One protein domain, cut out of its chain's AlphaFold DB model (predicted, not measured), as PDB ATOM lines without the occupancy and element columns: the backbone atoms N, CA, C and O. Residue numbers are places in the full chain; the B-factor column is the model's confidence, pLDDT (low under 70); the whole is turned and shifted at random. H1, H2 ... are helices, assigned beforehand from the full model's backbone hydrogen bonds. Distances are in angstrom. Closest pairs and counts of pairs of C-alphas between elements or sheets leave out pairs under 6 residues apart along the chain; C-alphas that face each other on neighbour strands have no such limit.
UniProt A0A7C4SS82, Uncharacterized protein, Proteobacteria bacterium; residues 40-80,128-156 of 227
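AT A GLANCE: This is residues 40 to 80 and 128 to 156 of the 227 residues of an uncharacterized protein of Proteobacteria bacterium (UniProt A0A7C4SS82). With little regular structure, this is a loose, elongated tangle of loops around a triangle of three short helices, H3, H2 and H1, none touching another. Residues 66 to 72 stick out toward one end; the loop around Ala 134 makes the other. The 70 printed residues hold 18 in named helices, ordered H1, H2, H3, with no named strand: all helix. The radius of gyration of the C-alphas is 14.0 A, and the spans are 41 by 25 by 18 A.

IN THESE COORDINATES: H3, residues 149 to 156, runs 11.1 A from C-alpha 149 at (-1.324, -22.342, 28.076) to C-alpha 156 at (0.518, -12.894, 22.488). H2, residues 58 to 61, measures 6.1 A. H1, residues 45 to 50, measures 8.6 A from C-alpha 45 at (6.161, -10.944, 32.347).

HOW THE PARTS SIT: H3 and H2 are close but not clearly touching; their closest C-alphas, Glu 151 and Cys 58, are 7.1 A apart. H1 and H3 are only just apart, at 8.1 A. H1 and H2 are apart, joined by a short link. In H1 and H3 every O i to N i+4 pair is within hydrogen-bond range; H2 is too short for one.

THE WHOLE: C-alphas 69 and 134 are farthest apart, at 41.9 A. Residues 81 to 127 are not printed, a gap of 17.7 A between C-alphas 80 and 128. Confidence is under 70 at residues 40, 69 and 134 to 144.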
ATOM      1  N   SER A  40       0.311   1.149  28.997       66.88
ATOM      2  CA  SER A  40      -0.479   0.350  29.951       66.88
ATOM      3  C   SER A  40      -0.968  -0.982  29.371       66.88
ATOM      4  O   SER A  40      -1.394  -1.871  30.099       66.88
ATOM      5  N   TRP A  41      -0.901  -1.112  28.048       82.56
ATOM      6  CA  TRP A  41      -1.230  -2.293  27.268       82.56
ATOM      7  C   TRP A  41      -0.156  -3.378  27.263       82.56
ATOM      8  O   TRP A  41      -0.473  -4.520  26.941       82.56
ATOM      9  N   LEU A  42       1.095  -3.041  27.572       88.56
ATOM     10  CA  LEU A  42       2.214  -3.975  27.525       88.56
ATOM     11  C   LEU A  42       2.679  -4.322  28.939       88.56
ATOM     12  O   LEU A  42       2.776  -3.466  29.812       88.56
ATOM     13  N   LEU A  43       2.992  -5.594  29.133       90.75
ATOM     14  CA  LEU A  43       3.360  -6.214  30.389       90.75
ATOM     15  C   LEU A  43       4.730  -6.878  30.250       90.75
ATOM     16  O   LEU A  43       4.951  -7.713  29.369       90.75
ATOM     17  N   ASP A  44       5.635  -6.543  31.164       90.81
ATOM     18  CA  ASP A  44       6.854  -7.314  31.386       90.81
ATOM     19  C   ASP A  44       6.519  -8.523  32.270       90.81
ATOM     20  O   ASP A  44       6.272  -8.400  33.473       90.81
ATOM     21  N   LEU A  45       6.511  -9.707  31.657       87.50
ATOM     22  CA  LEU A  45       6.161 -10.944  32.347       87.50
ATOM     23  C   LEU A  45       7.158 -11.318  33.449       87.50
ATOM     24  O   LEU A  45       6.771 -11.909  34.456       87.50
ATOM     25  N   GLN A  46       8.438 -10.987  33.282       86.69
ATOM     26  CA  GLN A  46       9.449 -11.300  34.290       86.69
ATOM     27  C   GLN A  46       9.289 -10.397  35.506       86.69
ATOM     28  O   GLN A  46       9.340 -10.876  36.644       86.69
ATOM     29  N   LYS A  47       9.002  -9.112  35.272       88.00
ATOM     30  CA  LYS A  47       8.643  -8.172  36.335       88.00
ATOM     31  C   LYS A  47       7.405  -8.663  37.090       88.00
ATOM     32  O   LYS A  47       7.466  -8.768  38.316       88.00
ATOM     33  N   PHE A  48       6.359  -9.086  36.373       90.62
ATOM     34  CA  PHE A  48       5.148  -9.662  36.969       90.62
ATOM     35  C   PHE A  48       5.424 -10.884  37.837       90.62
ATOM     36  O   PHE A  48       5.062 -10.898  39.013       90.62
ATOM     37  N   ARG A  49       6.126 -11.883  37.304       89.06
ATOM     38  CA  ARG A  49       6.435 -13.125  38.028       89.06
ATOM     39  C   ARG A  49       7.313 -12.904  39.261       89.06
ATOM     40  O   ARG A  49       7.270 -13.699  40.198       89.06
ATOM     41  N   SER A  50       8.097 -11.826  39.275       87.62
ATOM     42  CA  SER A  50       8.901 -11.419  40.434       87.62
ATOM     43  C   SER A  50       8.133 -10.603  41.484       87.62
ATOM     44  O   SER A  50       8.642 -10.404  42.589       87.62
ATOM     45  N   SER A  51       6.923 -10.137  41.159       90.81
ATOM     46  CA  SER A  51       6.072  -9.370  42.071       90.81
ATOM     47  C   SER A  51       5.427 -10.260  43.139       90.81
ATOM     48  O   SER A  51       5.431 -11.492  43.048       90.81
ATOM     49  N   VAL A  52       4.801  -9.633  44.136       91.94
ATOM     50  CA  VAL A  52       4.000 -10.349  45.149       91.94
ATOM     51  C   VAL A  52       2.802 -11.097  44.559       91.94
ATOM     52  O   VAL A  52       2.318 -12.039  45.179       91.94
ATOM     53  N   HIS A  53       2.352 -10.724  43.360       92.56
ATOM     54  CA  HIS A  53       1.246 -11.372  42.654       92.56
ATOM     55  C   HIS A  53       1.706 -12.373  41.591       92.56
ATOM     56  O   HIS A  53       0.869 -12.939  40.901       92.56
ATOM     57  N   GLY A  54       3.011 -12.633  41.457       90.75
ATOM     58  CA  GLY A  54       3.568 -13.424  40.355       90.75
ATOM     59  C   GLY A  54       3.142 -14.898  40.281       90.75
ATOM     60  O   GLY A  54       3.512 -15.577  39.328       90.75
ATOM     61  N   GLU A  55       2.403 -15.406  41.272       88.31
ATOM     62  CA  GLU A  55       1.773 -16.741  41.237       88.31
ATOM     63  C   GLU A  55       0.298 -16.717  40.823       88.31
ATOM     64  O   GLU A  55      -0.266 -17.776  40.553       88.31
ATOM     65  N   LEU A  56      -0.329 -15.540  40.782       91.19
ATOM     66  CA  LEU A  56      -1.714 -15.401  40.358       91.19
ATOM     67  C   LEU A  56      -1.825 -15.585  38.846       91.19
ATOM     68  O   LEU A  56      -0.964 -15.160  38.070       91.19
ATOM     69  N   SER A  57      -2.932 -16.181  38.421       91.00
ATOM     70  CA  SER A  57      -3.315 -16.176  37.018       91.00
ATOM     71  C   SER A  57      -3.796 -14.782  36.617       91.00
ATOM     72  O   SER A  57      -4.393 -14.060  37.418       91.00
ATOM     73  N   CYS A  58      -3.621 -14.406  35.347       91.25
ATOM     74  CA  CYS A  58      -4.120 -13.123  34.840       91.25
ATOM     75  C   CYS A  58      -5.630 -12.947  35.109       91.25
ATOM     76  O   CYS A  58      -6.092 -11.843  35.384       91.25
ATOM     77  N   LEU A  59      -6.395 -14.047  35.058       90.19
ATOM     78  CA  LEU A  59      -7.846 -14.055  35.257       90.19
ATOM     79  C   LEU A  59      -8.277 -13.971  36.723       90.19
ATOM     80  O   LEU A  59      -9.458 -13.737  36.969       90.19
ATOM     81  N   ASP A  60      -7.364 -14.145  37.680       91.38
ATOM     82  CA  ASP A  60      -7.700 -14.013  39.102       91.38
ATOM     83  C   ASP A  60      -8.086 -12.559  39.419       91.38
ATOM     84  O   ASP A  60      -8.985 -12.308  40.218       91.38
ATOM     85  N   CYS A  61      -7.461 -11.606  38.715       90.69
ATOM     86  CA  CYS A  61      -7.812 -10.187  38.754       90.69
ATOM     87  C   CYS A  61      -8.672  -9.761  37.551       90.69
ATOM     88  O   CYS A  61      -9.633  -9.018  37.732       90.69
ATOM     89  N   HIS A  62      -8.365 -10.236  36.338       90.56
ATOM     90  CA  HIS A  62      -9.107  -9.909  35.109       90.56
ATOM     91  C   HIS A  62     -10.264 -10.881  34.825       90.56
ATOM     92  O   HIS A  62     -10.433 -11.395  33.711       90.56
ATOM     93  N   ASP A  63     -11.073 -11.156  35.845       87.12
ATOM     94  CA  ASP A  63     -12.176 -12.117  35.790       87.12
ATOM     95  C   ASP A  63     -13.274 -11.723  34.782       87.12
ATOM     96  O   ASP A  63     -14.063 -12.551  34.317       87.12
ATOM     97  N   GLU A  64     -13.356 -10.443  34.418       82.19
ATOM     98  CA  GLU A  64     -14.276  -9.941  33.406       82.19
ATOM     99  C   GLU A  64     -13.929 -10.409  31.995       82.19
ATOM    100  O   GLU A  64     -14.840 -10.559  31.188       82.19
ATOM    101  N   ILE A  65     -12.661 -10.712  31.694       84.38
ATOM    102  CA  ILE A  65     -12.260 -11.171  30.354       84.38
ATOM    103  C   ILE A  65     -12.913 -12.517  30.028       84.38
ATOM    104  O   ILE A  65     -13.337 -12.740  28.899       84.38
ATOM    105  N   GLY A  66     -13.072 -13.391  31.026       70.56
ATOM    106  CA  GLY A  66     -13.793 -14.657  30.860       70.56
ATOM    107  C   GLY A  66     -15.310 -14.501  30.685       70.56
ATOM    108  O   GLY A  66     -15.982 -15.472  30.341       70.56
ATOM    109  N   ARG A  67     -15.861 -13.306  30.939       71.31
ATOM    110  CA  ARG A  67     -17.302 -13.001  30.887       71.31
ATOM    111  C   ARG A  67     -17.681 -12.087  29.722       71.31
ATOM    112  O   ARG A  67     -18.822 -12.131  29.263       71.31
ATOM    113  N   ASP A  68     -16.755 -11.251  29.265       71.75
ATOM    114  CA  ASP A  68     -16.952 -10.352  28.137       71.75
ATOM    115  C   ASP A  68     -17.027 -11.149  26.825       71.75
ATOM    116  O   ASP A  68     -16.262 -12.079  26.580       71.75
ATOM    117  N   LYS A  69     -17.953 -10.758  25.942       69.25
ATOM    118  CA  LYS A  69     -18.121 -11.406  24.627       69.25
ATOM    119  C   LYS A  69     -16.921 -11.188  23.703       69.25
ATOM    120  O   LYS A  69     -16.658 -12.017  22.840       69.25
ATOM    121  N   HIS A  70     -16.234 -10.058  23.869       73.25
ATOM    122  CA  HIS A  70     -15.113  -9.643  23.037       73.25
ATOM    123  C   HIS A  70     -14.004  -9.077  23.916       73.25
ATOM    124  O   HIS A  70     -14.241  -8.191  24.739       73.25
ATOM    125  N   HIS A  71     -12.787  -9.565  23.693       80.56
ATOM    126  CA  HIS A  71     -11.571  -8.982  24.228       80.56
ATOM    127  C   HIS A  71     -10.548  -8.836  23.085       80.56
ATOM    128  O   HIS A  71     -10.283  -9.830  22.405       80.56
ATOM    129  N   PRO A  72      -9.989  -7.634  22.858       80.12
ATOM    130  CA  PRO A  72     -10.292  -6.389  23.563       80.12
ATOM    131  C   PRO A  72     -11.693  -5.848  23.222       80.12
ATOM    132  O   PRO A  72     -12.217  -6.064  22.135       80.12
ATOM    133  N   SER A  73     -12.310  -5.124  24.159       76.56
ATOM    134  CA  SER A  73     -13.583  -4.431  23.918       76.56
ATOM    135  C   SER A  73     -13.298  -3.001  23.442       76.56
ATOM    136  O   SER A  73     -12.740  -2.232  24.233       76.56
ATOM    137  N   PRO A  74     -13.730  -2.582  22.233       75.38
ATOM    138  CA  PRO A  74     -13.474  -1.232  21.717       75.38
ATOM    139  C   PRO A  74     -13.944  -0.113  22.654       75.38
ATOM    140  O   PRO A  74     -13.264   0.891  22.819       75.38
ATOM    141  N   ALA A  75     -15.066  -0.313  23.353       78.19
ATOM    142  CA  ALA A  75     -15.593   0.658  24.314       78.19
ATOM    143  C   ALA A  75     -14.758   0.782  25.604       78.19
ATOM    144  O   ALA A  75     -14.920   1.736  26.355       78.19
ATOM    145  N   LYS A  76     -13.890  -0.197  25.885       78.31
ATOM    146  CA  LYS A  76     -13.123  -0.320  27.136       78.31
ATOM    147  C   LYS A  76     -11.609  -0.168  26.922       78.31
ATOM    148  O   LYS A  76     -10.869  -0.107  27.894       78.31
ATOM    149  N   VAL A  77     -11.160  -0.123  25.665       78.62
ATOM    150  CA  VAL A  77      -9.752  -0.171  25.228       78.62
ATOM    151  C   VAL A  77      -8.907   0.994  25.772       78.62
ATOM    152  O   VAL A  77      -7.737   0.819  26.100       78.62
ATOM    153  N   ASN A  78      -9.535   2.163  25.923       78.12
ATOM    154  CA  ASN A  78      -8.923   3.410  26.393       78.12
ATOM    155  C   ASN A  78      -9.401   3.808  27.798       78.12
ATOM    156  O   ASN A  78      -9.220   4.953  28.204       78.12
ATOM    157  N   GLN A  79     -10.076   2.902  28.511       82.81
ATOM    158  CA  GLN A  79     -10.578   3.188  29.850       82.81
ATOM    159  C   GLN A  79      -9.420   3.219  30.852       82.81
ATOM    160  O   GLN A  79      -8.506   2.395  30.774       82.81
ATOM    161  N   ASP A  80      -9.479   4.141  31.812       86.06
ATOM    162  CA  ASP A  80      -8.529   4.180  32.917       86.06
ATOM    163  C   ASP A  80      -8.662   2.899  33.774       86.06
ATOM    164  O   ASP A  80      -9.771   2.581  34.223       86.06
ATOM    165  N   ALA A 128       3.784  -5.081  39.229       91.06
ATOM    166  CA  ALA A 128       5.188  -4.869  39.567       91.06
ATOM    167  C   ALA A 128       5.443  -4.707  41.062       91.06
ATOM    168  O   ALA A 128       6.569  -4.392  41.446       91.06
ATOM    169  N   GLN A 129       4.420  -4.894  41.900       90.56
ATOM    170  CA  GLN A 129       4.507  -4.601  43.320       90.56
ATOM    171  C   GLN A 129       5.603  -5.454  43.976       90.56
ATOM    172  O   GLN A 129       5.469  -6.684  44.037       90.56
ATOM    173  N   PRO A 130       6.697  -4.837  44.458       86.50
ATOM    174  CA  PRO A 130       7.747  -5.577  45.130       86.50
ATOM    175  C   PRO A 130       7.250  -6.085  46.482       86.50
ATOM    176  O   PRO A 130       6.356  -5.515  47.105       86.50
ATOM    177  N   ALA A 131       7.881  -7.143  46.984       82.31
ATOM    178  CA  ALA A 131       7.614  -7.588  48.341       82.31
ATOM    179  C   ALA A 131       8.085  -6.554  49.371       82.31
ATOM    180  O   ALA A 131       9.208  -6.045  49.292       82.31
ATOM    181  N   SER A 132       7.251  -6.322  50.385       76.50
ATOM    182  CA  SER A 132       7.536  -5.412  51.501       76.50
ATOM    183  C   SER A 132       8.695  -5.881  52.388       76.50
ATOM    184  O   SER A 132       9.316  -5.076  53.078       76.50
ATOM    185  N   SER A 133       9.037  -7.174  52.354       72.88
ATOM    186  CA  SER A 133      10.118  -7.762  53.149       72.88
ATOM    187  C   SER A 133      11.103  -8.559  52.298       72.88
ATOM    188  O   SER A 133      10.777  -9.075  51.230       72.88
ATOM    189  N   ALA A 134      12.331  -8.703  52.805       64.06
ATOM    190  CA  ALA A 134      13.368  -9.500  52.157       64.06
ATOM    191  C   ALA A 134      12.996 -10.977  52.014       64.06
ATOM    192  O   ALA A 134      13.389 -11.609  51.041       64.06
ATOM    193  N   GLN A 135      12.224 -11.493  52.964       61.62
ATOM    194  CA  GLN A 135      11.724 -12.859  52.991       61.62
ATOM    195  C   GLN A 135      10.619 -13.096  51.955       61.62
ATOM    196  O   GLN A 135      10.469 -14.218  51.487       61.62
ATOM    197  N   GLY A 136       9.868 -12.054  51.583       60.25
ATOM    198  CA  GLY A 136       8.853 -12.124  50.530       60.25
ATOM    199  C   GLY A 136       9.398 -11.879  49.121       60.25
ATOM    200  O   GLY A 136       8.685 -12.110  48.149       60.25
ATOM    201  N   ARG A 137      10.644 -11.401  48.980       61.78
ATOM    202  CA  ARG A 137      11.239 -11.149  47.662       61.78
ATOM    203  C   ARG A 137      11.537 -12.469  46.969       61.78
ATOM    204  O   ARG A 137      12.417 -13.219  47.390       61.78
ATOM    205  N   LYS A 138      10.849 -12.711  45.859       63.75
ATOM    206  CA  LYS A 138      11.236 -13.764  44.928       63.75
ATOM    207  C   LYS A 138      12.478 -13.329  44.167       63.75
ATOM    208  O   LYS A 138      12.634 -12.154  43.832       63.75
ATOM    209  N   ALA A 139      13.386 -14.272  43.924       62.56
ATOM    210  CA  ALA A 139      14.473 -14.026  42.989       62.56
ATOM    211  C   ALA A 139      13.861 -13.664  41.629       62.56
ATOM    212  O   ALA A 139      12.878 -14.283  41.217       62.56
ATOM    213  N   ALA A 140      14.431 -12.662  40.950       59.06
ATOM    214  CA  ALA A 140      14.068 -12.371  39.570       59.06
ATOM    215  C   ALA A 140      14.219 -13.668  38.773       59.06
ATOM    216  O   ALA A 140      15.278 -14.300  38.811       59.06
ATOM    217  N   ALA A 141      13.146 -14.097  38.120       60.38
ATOM    218  CA  ALA A 141      13.106 -15.387  37.461       60.38
ATOM    219  C   ALA A 141      13.808 -15.282  36.097       60.38
ATOM    220  O   ALA A 141      13.193 -15.400  35.048       60.38
ATOM    221  N   ALA A 142      15.121 -15.033  36.111       58.25
ATOM    222  CA  ALA A 142      15.943 -14.925  34.906       58.25
ATOM    223  C   ALA A 142      15.877 -16.194  34.029       58.25
ATOM    224  O   ALA A 142      16.106 -16.110  32.828       58.25
ATOM    225  N   ASP A 143      15.475 -17.325  34.622       58.94
ATOM    226  CA  ASP A 143      15.280 -18.620  33.965       58.94
ATOM    227  C   ASP A 143      13.809 -19.088  33.979       58.94
ATOM    228  O   ASP A 143      13.532 -20.288  33.908       58.94
ATOM    229  N   ALA A 144      12.840 -18.176  34.137       66.62
ATOM    230  CA  ALA A 144      11.435 -18.574  34.124       66.62
ATOM    231  C   ALA A 144      11.074 -19.216  32.775       66.62
ATOM    232  O   ALA A 144      11.433 -18.668  31.729       66.62
ATOM    233  N   PRO A 145      10.307 -20.321  32.770       70.06
ATOM    234  CA  PRO A 145       9.843 -20.919  31.527       70.06
ATOM    235  C   PRO A 145       9.040 -19.900  30.713       70.06
ATOM    236  O   PRO A 145       8.375 -19.025  31.274       70.06
ATOM    237  N   ALA A 146       9.082 -20.021  29.386       77.50
ATOM    238  CA  ALA A 146       8.220 -19.237  28.507       77.50
ATOM    239  C   ALA A 146       6.748 -19.338  28.962       77.50
ATOM    240  O   ALA A 146       6.363 -20.359  29.548       77.50
ATOM    241  N   PRO A 147       5.926 -18.292  28.752       78.38
ATOM    242  CA  PRO A 147       4.517 -18.370  29.101       78.38
ATOM    243  C   PRO A 147       3.863 -19.552  28.392       78.38
ATOM    244  O   PRO A 147       4.155 -19.827  27.229       78.38
ATOM    245  N   ALA A 148       2.991 -20.261  29.103       80.00
ATOM    246  CA  ALA A 148       2.361 -21.481  28.613       80.00
ATOM    247  C   ALA A 148       0.844 -21.449  28.820       80.00
ATOM    248  O   ALA A 148       0.319 -20.736  29.681       80.00
ATOM    249  N   GLY A 149       0.130 -22.242  28.018       85.00
ATOM    250  CA  GLY A 149      -1.324 -22.342  28.076       85.00
ATOM    251  C   GLY A 149      -1.995 -20.971  27.974       85.00
ATOM    252  O   GLY A 149      -1.725 -20.192  27.064       85.00
ATOM    253  N   ARG A 150      -2.861 -20.658  28.942       81.50
ATOM    254  CA  ARG A 150      -3.627 -19.403  28.944       81.50
ATOM    255  C   ARG A 150      -2.755 -18.153  29.085       81.50
ATOM    256  O   ARG A 150      -3.088 -17.134  28.491       81.50
ATOM    257  N   GLU A 151      -1.657 -18.226  29.835       84.19
ATOM    258  CA  GLU A 151      -0.729 -17.096  29.977       84.19
ATOM    259  C   GLU A 151      -0.135 -16.730  28.611       84.19
ATOM    260  O   GLU A 151      -0.134 -15.562  28.236       84.19
ATOM    261  N   ALA A 152       0.254 -17.731  27.808       86.31
ATOM    262  CA  ALA A 152       0.747 -17.512  26.447       86.31
ATOM    263  C   ALA A 152      -0.280 -16.780  25.570       86.31
ATOM    264  O   ALA A 152       0.077 -15.856  24.842       86.31
ATOM    265  N   SER A 153      -1.566 -17.134  25.686       84.00
ATOM    266  CA  SER A 153      -2.643 -16.471  24.941       84.00
ATOM    267  C   SER A 153      -2.789 -14.988  25.297       84.00
ATOM    268  O   SER A 153      -3.043 -14.177  24.412       84.00
ATOM    269  N   CYS A 154      -2.613 -14.613  26.568       87.50
ATOM    270  CA  CYS A 154      -2.619 -13.209  26.986       87.50
ATOM    271  C   CYS A 154      -1.362 -12.478  26.484       87.50
ATOM    272  O   CYS A 154      -1.439 -11.379  25.931       87.50
ATOM    273  N   MET A 155      -0.199 -13.115  26.636       87.88
ATOM    274  CA  MET A 155       1.096 -12.529  26.284       87.88
ATOM    275  C   MET A 155       1.306 -12.368  24.775       87.88
ATOM    276  O   MET A 155       2.106 -11.530  24.374       87.88
ATOM    277  N   ALA A 156       0.542 -13.077  23.939       83.62
ATOM    278  CA  ALA A 156       0.518 -12.894  22.488       83.62
ATOM    279  C   ALA A 156       0.365 -11.422  22.057       83.62
ATOM    280  O   ALA A 156       1.012 -10.980  21.107       83.62
TER     281      ALA A 156